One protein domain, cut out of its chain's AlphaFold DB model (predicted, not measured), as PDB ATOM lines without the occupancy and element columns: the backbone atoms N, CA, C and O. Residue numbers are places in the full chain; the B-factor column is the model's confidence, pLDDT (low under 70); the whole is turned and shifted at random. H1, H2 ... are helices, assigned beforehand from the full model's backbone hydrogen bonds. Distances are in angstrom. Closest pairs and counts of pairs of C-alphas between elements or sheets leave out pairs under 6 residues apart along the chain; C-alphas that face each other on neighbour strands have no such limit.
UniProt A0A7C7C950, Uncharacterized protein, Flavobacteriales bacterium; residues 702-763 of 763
ATOM      1  N   MET A 702     -31.661  15.914  29.638       49.84
ATOM      2  CA  MET A 702     -32.802  16.155  28.752       49.84
ATOM      3  C   MET A 702     -33.785  14.965  28.701       49.84
ATOM      4  O   MET A 702     -34.995  15.157  28.712       49.84
ATOM      5  N   SER A 703     -33.289  13.724  28.720       57.12
ATOM      6  CA  SER A 703     -34.093  12.490  28.753       57.12
ATOM      7  C   SER A 703     -34.801  12.301  30.103       57.12
ATOM      8  O   SER A 703     -35.931  11.814  30.162       57.12
ATOM      9  N   SER A 704     -34.181  12.743  31.206       57.12
ATOM     10  CA  SER A 704     -34.801  12.707  32.540       57.12
ATOM     11  C   SER A 704     -35.884  13.781  32.736       57.12
ATOM     12  O   SER A 704     -36.823  13.546  33.504       57.12
ATOM     13  N   LEU A 705     -35.788  14.909  32.016       56.91
ATOM     14  CA  LEU A 705     -36.755  16.011  32.028       56.91
ATOM     15  C   LEU A 705     -37.933  15.786  31.063       56.91
ATOM     16  O   LEU A 705     -39.091  15.870  31.474       56.91
ATOM     17  N   LEU A 706     -37.648  15.479  29.792       61.53
ATOM     18  CA  LEU A 706     -38.654  15.284  28.735       61.53
ATOM     19  C   LEU A 706     -39.373  13.930  28.830       61.53
ATOM     20  O   LEU A 706     -40.419  13.724  28.214       61.53
ATOM     21  N   GLY A 707     -38.837  13.023  29.644       66.50
ATOM     22  CA  GLY A 707     -39.493  11.790  30.039       66.50
ATOM     23  C   GLY A 707     -39.415  10.659  29.006       66.50
ATOM     24  O   GLY A 707     -38.750  10.769  27.973       66.50
ATOM     25  N   PRO A 708     -40.110   9.540  29.286       66.81
ATOM     26  CA  PRO A 708     -40.010   8.298  28.514       66.81
ATOM     27  C   PRO A 708     -40.323   8.445  27.022       66.81
ATOM     28  O   PRO A 708     -39.759   7.718  26.204       66.81
ATOM     29  N   THR A 709     -41.189   9.393  26.652       68.06
ATOM     30  CA  THR A 709     -41.566   9.651  25.258       68.06
ATOM     31  C   THR A 709     -40.386  10.130  24.411       68.06
ATOM     32  O   THR A 709     -40.220   9.663  23.284       68.06
ATOM     33  N   TYR A 710     -39.526  10.996  24.960       70.75
ATOM     34  CA  TYR A 710     -38.298  11.421  24.285       70.75
ATOM     35  C   TYR A 710     -37.329  10.245  24.124       70.75
ATOM     36  O   TYR A 710     -36.848   9.988  23.023       70.75
ATOM     37  N   SER A 711     -37.118   9.463  25.191       70.19
ATOM     38  CA  SER A 711     -36.247   8.279  25.143       70.19
ATOM     39  C   SER A 711     -36.728   7.240  24.120       70.19
ATOM     40  O   SER A 711     -35.925   6.511  23.546       70.19
ATOM     41  N   TYR A 712     -38.038   7.151  23.882       73.06
ATOM     42  CA  TYR A 712     -38.611   6.264  22.870       73.06
ATOM     43  C   TYR A 712     -38.411   6.786  21.451       73.06
ATOM     44  O   TYR A 712     -38.047   6.001  20.580       73.06
ATOM     45  N   ALA A 713     -38.586   8.089  21.217       72.44
ATOM     46  CA  ALA A 713     -38.244   8.695  19.931       72.44
ATOM     47  C   ALA A 713     -36.757   8.473  19.603       72.44
ATOM     48  O   ALA A 713     -36.428   7.969  18.531       72.44
ATOM     49  N   GLU A 714     -35.874   8.724  20.573       73.81
ATOM     50  CA  GLU A 714     -34.443   8.437  20.468       73.81
ATOM     51  C   GLU A 714     -34.177   6.946  20.190       73.81
ATOM     52  O   GLU A 714     -33.371   6.608  19.323       73.81
ATOM     53  N   ASN A 715     -34.888   6.037  20.866       80.69
ATOM     54  CA  ASN A 715     -34.762   4.597  20.639       80.69
ATOM     55  C   ASN A 715     -35.145   4.189  19.206       80.69
ATOM     56  O   ASN A 715     -34.466   3.338  18.633       80.69
ATOM     57  N   ILE A 716     -36.184   4.793  18.620       77.50
ATOM     58  CA  ILE A 716     -36.591   4.549  17.226       77.50
ATOM     59  C   ILE A 716     -35.542   5.083  16.244       77.50
ATOM     60  O   ILE A 716     -35.164   4.375  15.312       77.50
ATOM     61  N   THR A 717     -35.014   6.289  16.466       75.56
ATOM     62  CA  THR A 717     -33.931   6.835  15.634       75.56
ATOM     63  C   THR A 717     -32.690   5.948  15.698       75.56
ATOM     64  O   THR A 717     -32.119   5.591  14.670       75.56
ATOM     65  N   GLN A 718     -32.296   5.525  16.899       77.50
ATOM     66  CA  GLN A 718     -31.138   4.655  17.085       77.50
ATOM     67  C   GLN A 718     -31.380   3.233  16.551       77.50
ATOM     68  O   GLN A 718     -30.428   2.588  16.124       77.50
ATOM     69  N   LEU A 719     -32.626   2.745  16.517       82.94
ATOM     70  CA  LEU A 719     -32.991   1.498  15.837       82.94
ATOM     71  C   LEU A 719     -32.726   1.606  14.332       82.94
ATOM     72  O   LEU A 719     -32.062   0.738  13.774       82.94
ATOM     73  N   ALA A 720     -33.195   2.679  13.690       75.00
ATOM     74  CA  ALA A 720     -32.973   2.906  12.263       75.00
ATOM     75  C   ALA A 720     -31.475   3.018  11.929       75.00
ATOM     76  O   ALA A 720     -31.013   2.408  10.968       75.00
ATOM     77  N   ILE A 721     -30.705   3.727  12.762       75.44
ATOM     78  CA  ILE A 721     -29.242   3.827  12.633       75.44
ATOM     79  C   ILE A 721     -28.577   2.455  12.804       75.44
ATOM     80  O   ILE A 721     -27.682   2.111  12.039       75.44
ATOM     81  N   ALA A 722     -29.000   1.658  13.790       81.75
ATOM     82  CA  ALA A 722     -28.455   0.321  14.011       81.75
ATOM     83  C   ALA A 722     -28.727  -0.608  12.818       81.75
ATOM     84  O   ALA A 722     -27.811  -1.301  12.385       81.75
ATOM     85  N   ILE A 723     -29.936  -0.568  12.246       83.38
ATOM     86  CA  ILE A 723     -30.284  -1.313  11.025       83.38
ATOM     87  C   ILE A 723     -29.428  -0.834   9.844       83.38
ATOM     88  O   ILE A 723     -28.803  -1.651   9.175       83.38
ATOM     89  N   GLY A 724     -29.349   0.482   9.615       75.19
ATOM     90  CA  GLY A 724     -28.583   1.065   8.507       75.19
ATOM     91  C   GLY A 724     -27.078   0.793   8.585       75.19
ATOM     92  O   GLY A 724     -26.427   0.638   7.558       75.19
ATOM     93  N   ASN A 725     -26.539   0.667   9.798       85.94
ATOM     94  CA  ASN A 725     -25.135   0.341  10.045       85.94
ATOM     95  C   ASN A 725     -24.870  -1.172  10.183       85.94
ATOM     96  O   ASN A 725     -23.768  -1.553  10.574       85.94
ATOM     97  N   GLY A 726     -25.864  -2.037   9.943       81.31
ATOM     98  CA  GLY A 726     -25.723  -3.494  10.068       81.31
ATOM     99  C   GLY A 726     -25.475  -4.001  11.499       81.31
ATOM    100  O   GLY A 726     -25.035  -5.133  11.693       81.31
ATOM    101  N   LYS A 727     -25.746  -3.185  12.526       87.44
ATOM    102  CA  LYS A 727     -25.611  -3.550  13.946       87.44
ATOM    103  C   LYS A 727     -26.832  -4.335  14.422       87.44
ATOM    104  O   LYS A 727     -27.640  -3.850  15.215       87.44
ATOM    105  N   ASN A 728     -26.964  -5.561  13.935       85.75
ATOM    106  CA  ASN A 728     -28.177  -6.358  14.103       85.75
ATOM    107  C   ASN A 728     -28.523  -6.675  15.572       85.75
ATOM    108  O   ASN A 728     -29.686  -6.564  15.950       85.75
ATOM    109  N   GLU A 729     -27.542  -6.981  16.432       88.12
ATOM    110  CA  GLU A 729     -27.796  -7.194  17.872       88.12
ATOM    111  C   GLU A 729     -28.361  -5.927  18.541       88.12
ATOM    112  O   GLU A 729     -29.315  -5.985  19.320       88.12
ATOM    113  N   GLU A 730     -27.801  -4.759  18.216       85.75
ATOM    114  CA  GLU A 730     -28.284  -3.481  18.739       85.75
ATOM    115  C   GLU A 730     -29.697  -3.172  18.220       85.75
ATOM    116  O   GLU A 730     -30.559  -2.743  18.992       85.75
ATOM    117  N   ALA A 731     -29.962  -3.450  16.940       84.44
ATOM    118  CA  ALA A 731     -31.279  -3.300  16.336       84.44
ATOM    119  C   ALA A 731     -32.327  -4.187  17.029       84.44
ATOM    120  O   ALA A 731     -33.389  -3.690  17.398       84.44
ATOM    121  N   ILE A 732     -32.020  -5.457  17.309       86.31
ATOM    122  CA  ILE A 732     -32.933  -6.382  18.001       86.31
ATOM    123  C   ILE A 732     -33.299  -5.851  19.401       86.31
ATOM    124  O   ILE A 732     -34.482  -5.716  19.729       86.31
ATOM    125  N   LYS A 733     -32.306  -5.433  20.201       87.25
ATOM    126  CA  LYS A 733     -32.529  -4.863  21.551       87.25
ATOM    127  C   LYS A 733     -33.354  -3.576  21.528       87.25
ATOM    128  O   LYS A 733     -34.070  -3.255  22.482       87.25
ATOM    129  N   ARG A 734     -33.215  -2.765  20.477       85.19
ATOM    130  CA  ARG A 734     -33.976  -1.516  20.308       85.19
ATOM    131  C   ARG A 734     -35.389  -1.776  19.810       85.19
ATOM    132  O   ARG A 734     -36.313  -1.143  20.315       85.19
ATOM    133  N   ALA A 735     -35.564  -2.738  18.908       84.31
ATOM    134  CA  ALA A 735     -36.867  -3.183  18.436       84.31
ATOM    135  C   ALA A 735     -37.720  -3.686  19.607       84.31
ATOM    136  O   ALA A 735     -38.819  -3.169  19.806       84.31
ATOM    137  N   ARG A 736     -37.177  -4.569  20.461       84.88
ATOM    138  CA  ARG A 736     -37.847  -5.065  21.679       84.88
ATOM    139  C   ARG A 736     -38.352  -3.934  22.577       84.88
ATOM    140  O   ARG A 736     -39.488  -3.978  23.041       84.88
ATOM    141  N   ARG A 737     -37.547  -2.888  22.797       82.50
ATOM    142  CA  ARG A 737     -37.920  -1.734  23.645       82.50
ATOM    143  C   ARG A 737     -39.096  -0.920  23.099       82.50
ATOM    144  O   ARG A 737     -39.771  -0.254  23.884       82.50
ATOM    145  N   SER A 738     -39.355  -1.019  21.798       79.69
ATOM    146  CA  SER A 738     -40.471  -0.364  21.115       79.69
ATOM    147  C   SER A 738     -41.721  -1.243  20.994       79.69
ATOM    148  O   SER A 738     -42.764  -0.765  20.551       79.69
ATOM    149  N   MET A 739     -41.643  -2.524  21.371       82.06
ATOM    150  CA  MET A 739     -42.764  -3.446  21.215       82.06
ATOM    151  C   MET A 739     -43.879  -3.183  22.228       82.06
ATOM    152  O   MET A 739     -43.664  -2.802  23.385       82.06
ATOM    153  N   PHE A 740     -45.100  -3.439  21.769       81.50
ATOM    154  CA  PHE A 740     -46.310  -3.422  22.575       81.50
ATOM    155  C   PHE A 740     -46.148  -4.284  23.833       81.50
ATOM    156  O   PHE A 740     -45.748  -5.440  23.752       81.50
ATOM    157  N   GLY A 741     -46.464  -3.736  25.007       77.88
ATOM    158  CA  GLY A 741     -46.480  -4.499  26.254       77.88
ATOM    159  C   GLY A 741     -45.131  -5.077  26.691       77.88
ATOM    160  O   GLY A 741     -45.107  -5.876  27.623       77.88
ATOM    161  N   GLN A 742     -44.009  -4.654  26.097       81.19
ATOM    162  CA  GLN A 742     -42.690  -5.233  26.378       81.19
ATOM    163  C   GLN A 742     -42.263  -5.123  27.851       81.19
ATOM    164  O   GLN A 742     -41.549  -5.975  28.368       81.19
ATOM    165  N   ASN A 743     -42.767  -4.105  28.556       77.69
ATOM    166  CA  ASN A 743     -42.518  -3.887  29.980       77.69
ATOM    167  C   ASN A 743     -43.536  -4.568  30.913       77.69
ATOM    168  O   ASN A 743     -43.429  -4.407  32.132       77.69
ATOM    169  N   TYR A 744     -44.542  -5.268  30.385       82.06
ATOM    170  CA  TYR A 744     -45.557  -5.934  31.198       82.06
ATOM    171  C   TYR A 744     -44.993  -7.229  31.807       82.06
ATOM    172  O   TYR A 744     -44.430  -8.029  31.061       82.06
ATOM    173  N   PRO A 745     -45.148  -7.485  33.123       75.69
ATOM    174  CA  PRO A 745     -44.500  -8.618  33.792       75.69
ATOM    175  C   PRO A 745     -44.758  -9.998  33.177       75.69
ATOM    176  O   PRO A 745     -43.868 -10.836  33.220       75.69
ATOM    177  N   LEU A 746     -45.933 -10.240  32.583       75.38
ATOM    178  CA  LEU A 746     -46.234 -11.538  31.957       75.38
ATOM    179  C   LEU A 746     -45.713 -11.656  30.517       75.38
ATOM    180  O   LEU A 746     -45.500 -12.765  30.042       75.38
ATOM    181  N   LEU A 747     -45.513 -10.536  29.814       78.94
ATOM    182  CA  LEU A 747     -45.031 -10.535  28.426       78.94
ATOM    183  C   LEU A 747     -43.513 -10.343  28.340       78.94
ATOM    184  O   LEU A 747     -42.877 -10.887  27.445       78.94
ATOM    185  N   SER A 748     -42.918  -9.602  29.277       81.38
ATOM    186  CA  SER A 748     -41.480  -9.312  29.299       81.38
ATOM    187  C   SER A 748     -40.602 -10.571  29.254       81.38
ATOM    188  O   SER A 748     -39.620 -10.534  28.518       81.38
ATOM    189  N   PRO A 749     -40.911 -11.679  29.963       81.50
ATOM    190  CA  PRO A 749     -40.119 -12.904  29.863       81.50
ATOM    191  C   PRO A 749     -40.172 -13.539  28.468       81.50
ATOM    192  O   PRO A 749     -39.166 -14.046  27.987       81.50
ATOM    193  N   LEU A 750     -41.322 -13.473  27.788       82.88
ATOM    194  CA  LEU A 750     -41.464 -13.982  26.420       82.88
ATOM    195  C   LEU A 750     -40.629 -13.156  25.436       82.88
ATOM    196  O   LEU A 750     -39.977 -13.714  24.556       82.88
ATOM    197  N   TYR A 751     -40.614 -11.831  25.614       85.56
ATOM    198  CA  TYR A 751     -39.752 -10.947  24.833       85.56
ATOM    199  C   TYR A 751     -38.269 -11.175  25.111       85.56
ATOM    200  O   TYR A 751     -37.491 -11.127  24.168       85.56
ATOM    201  N   ASP A 752     -37.878 -11.450  26.360       84.75
ATOM    202  CA  ASP A 752     -36.492 -11.792  26.703       84.75
ATOM    203  C   ASP A 752     -36.039 -13.064  25.964       84.75
ATOM    204  O   ASP A 752     -34.980 -13.057  25.346       84.75
ATOM    205  N   ILE A 753     -36.864 -14.118  25.950       84.69
ATOM    206  CA  ILE A 753     -36.556 -15.371  25.237       84.69
ATOM    207  C   ILE A 753     -36.421 -15.125  23.729       84.69
ATOM    208  O   ILE A 753     -35.468 -15.587  23.105       84.69
ATOM    209  N   ALA A 754     -37.362 -14.384  23.136       86.50
ATOM    210  CA  ALA A 754     -37.325 -14.067  21.711       86.50
ATOM    211  C   ALA A 754     -36.115 -13.192  21.341       86.50
ATOM    212  O   ALA A 754     -35.485 -13.418  20.312       86.50
ATOM    213  N   GLU A 755     -35.778 -12.206  22.178       88.56
ATOM    214  CA  GLU A 755     -34.599 -11.353  22.012       88.56
ATOM    215  C   GLU A 755     -33.313 -12.187  22.059       88.56
ATOM    216  O   GLU A 755     -32.481 -12.068  21.165       88.56
ATOM    217  N   GLU A 756     -33.166 -13.059  23.061       88.56
ATOM    218  CA  GLU A 756     -31.995 -13.926  23.212       88.56
ATOM    219  C   GLU A 756     -31.825 -14.872  22.019       88.56
ATOM    220  O   GLU A 756     -30.710 -15.036  21.523       88.56
ATOM    221  N   GLU A 757     -32.915 -15.453  21.518       87.88
ATOM    222  CA  GLU A 757     -32.874 -16.361  20.373       87.88
ATOM    223  C   GLU A 757     -32.527 -15.638  19.064       87.88
ATOM    224  O   GLU A 757     -31.674 -16.096  18.306       87.88
ATOM    225  N   LEU A 758     -33.112 -14.460  18.824       86.75
ATOM    226  CA  LEU A 758     -32.767 -13.637  17.663       86.75
ATOM    227  C   LEU A 758     -31.313 -13.160  17.718       86.75
ATOM    228  O   LEU A 758     -30.636 -13.147  16.696       86.75
ATOM    229  N   ILE A 759     -30.802 -12.800  18.898       88.12
ATOM    230  CA  ILE A 759     -29.395 -12.416  19.053       88.12
ATOM    231  C   ILE A 759     -28.471 -13.598  18.745       88.12
ATOM    232  O   ILE A 759     -27.439 -13.388  18.114       88.12
ATOM    233  N   LYS A 760     -28.822 -14.828  19.144       88.25
ATOM    234  CA  LYS A 760     -28.039 -16.025  18.789       88.25
ATOM    235  C   LYS A 760     -28.002 -16.286  17.287       88.25
ATOM    236  O   LYS A 760     -26.983 -16.743  16.805       88.25
ATOM    237  N   GLN A 761     -29.087 -16.013  16.562       84.06
ATOM    238  CA  GLN A 761     -29.158 -16.247  15.112       84.06
ATOM    239  C   GLN A 761     -28.345 -15.247  14.288       84.06
ATOM    240  O   GLN A 761     -28.045 -15.517  13.127       84.06
ATOM    241  N   VAL A 762     -28.040 -14.078  14.856       82.75
ATOM    242  CA  VAL A 762     -27.294 -13.017  14.163       82.75
ATOM    243  C   VAL A 762     -25.865 -12.845  14.698       82.75
ATOM    244  O   VAL A 762     -25.128 -11.967  14.246       82.75
ATOM    245  N   LYS A 763     -25.472 -13.692  15.651       75.00
ATOM    246  CA  LYS A 763     -24.080 -13.952  16.020       75.00
ATOM    247  C   LYS A 763     -23.570 -15.139  15.225       75.00
ATOM    248  O   LYS A 763     -22.380 -15.086  14.850       75.00
TER     249      LYS A 763
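This is residues 702 to 763 of the 763 residues of an uncharacterized protein of Flavobacteriales bacterium (UniProt A0A7C7C950). Three helices, H2, H3 and H4, stand side by side in a flat row, the chain folding back between them so that each runs opposite to the one before; H3 is in the middle, with H2 on one side and H4 on the other. A short helix, H1, comes before H2 near its first residues, and residues 704 to 709, of which 704 to 706 belong to H1, stick out free. The printed part has 62 residues, with four named helices in the order H1, H2, H3, H4 and no named strand; the class is all helix. The whole is only just compact, close to loose, with a radius of gyration of the C-alphas of 12.6 A, and flat, spanning 37 by 33 by 15 A.

H1 covers residues 702 to 706 and begins with C-alpha 702 at (-32.802, 16.155, 28.752); it is 5.9 A from first to last C-alpha. H2, the longest helix, covers residues 708 to 724 and measures 24.1 A, ending with C-alpha 724 at (-28.583, 1.065, 8.507). H3 covers residues 728 to 738 and measures 15.4 A. H4 covers residues 748 to 761 and measures 20.0 A, ending with C-alpha 761 at (-29.158, -16.247, 15.112).

H1 and H2 are close but not clearly touching; their closest C-alphas, those of Ser 703 and Ser 711, are 6.0 A apart. H2 and H3 form a helical hairpin: they touch, with the closest C-alphas, those of Leu 719 and Ala 731, 5.1 A apart, and run opposite ways at a shallow tilt of 27 degrees. H3 and H4 form a second helical hairpin: they touch, with the closest C-alphas, those of Glu 729 and Ile 759, 5.6 A apart, and run opposite ways at a shallow tilt of 17 degrees. H2 and H4 are apart, and H1 is apart from both H3 and H4. In H1, H2 and H4 every O i to N i+4 pair is within hydrogen-bond range; in H3 it is 6 of 7.

The two C-alphas farthest apart, those of Leu 705 and Gln 761, are 37.2 A from each other, and the first and last printed C-alphas, 702 and 763, are 33.8 A apart. The printed part has no cut, and residue 763 is the chain's last residue. The links H1 to H2 and H2 to H3 are tight, the link H3 to H4, of 9 residues, is short, and no link is long. The mean pLDDT of the printed part is 78.8; residues 702 to 709 are under 70, and H1 has a mean of 57.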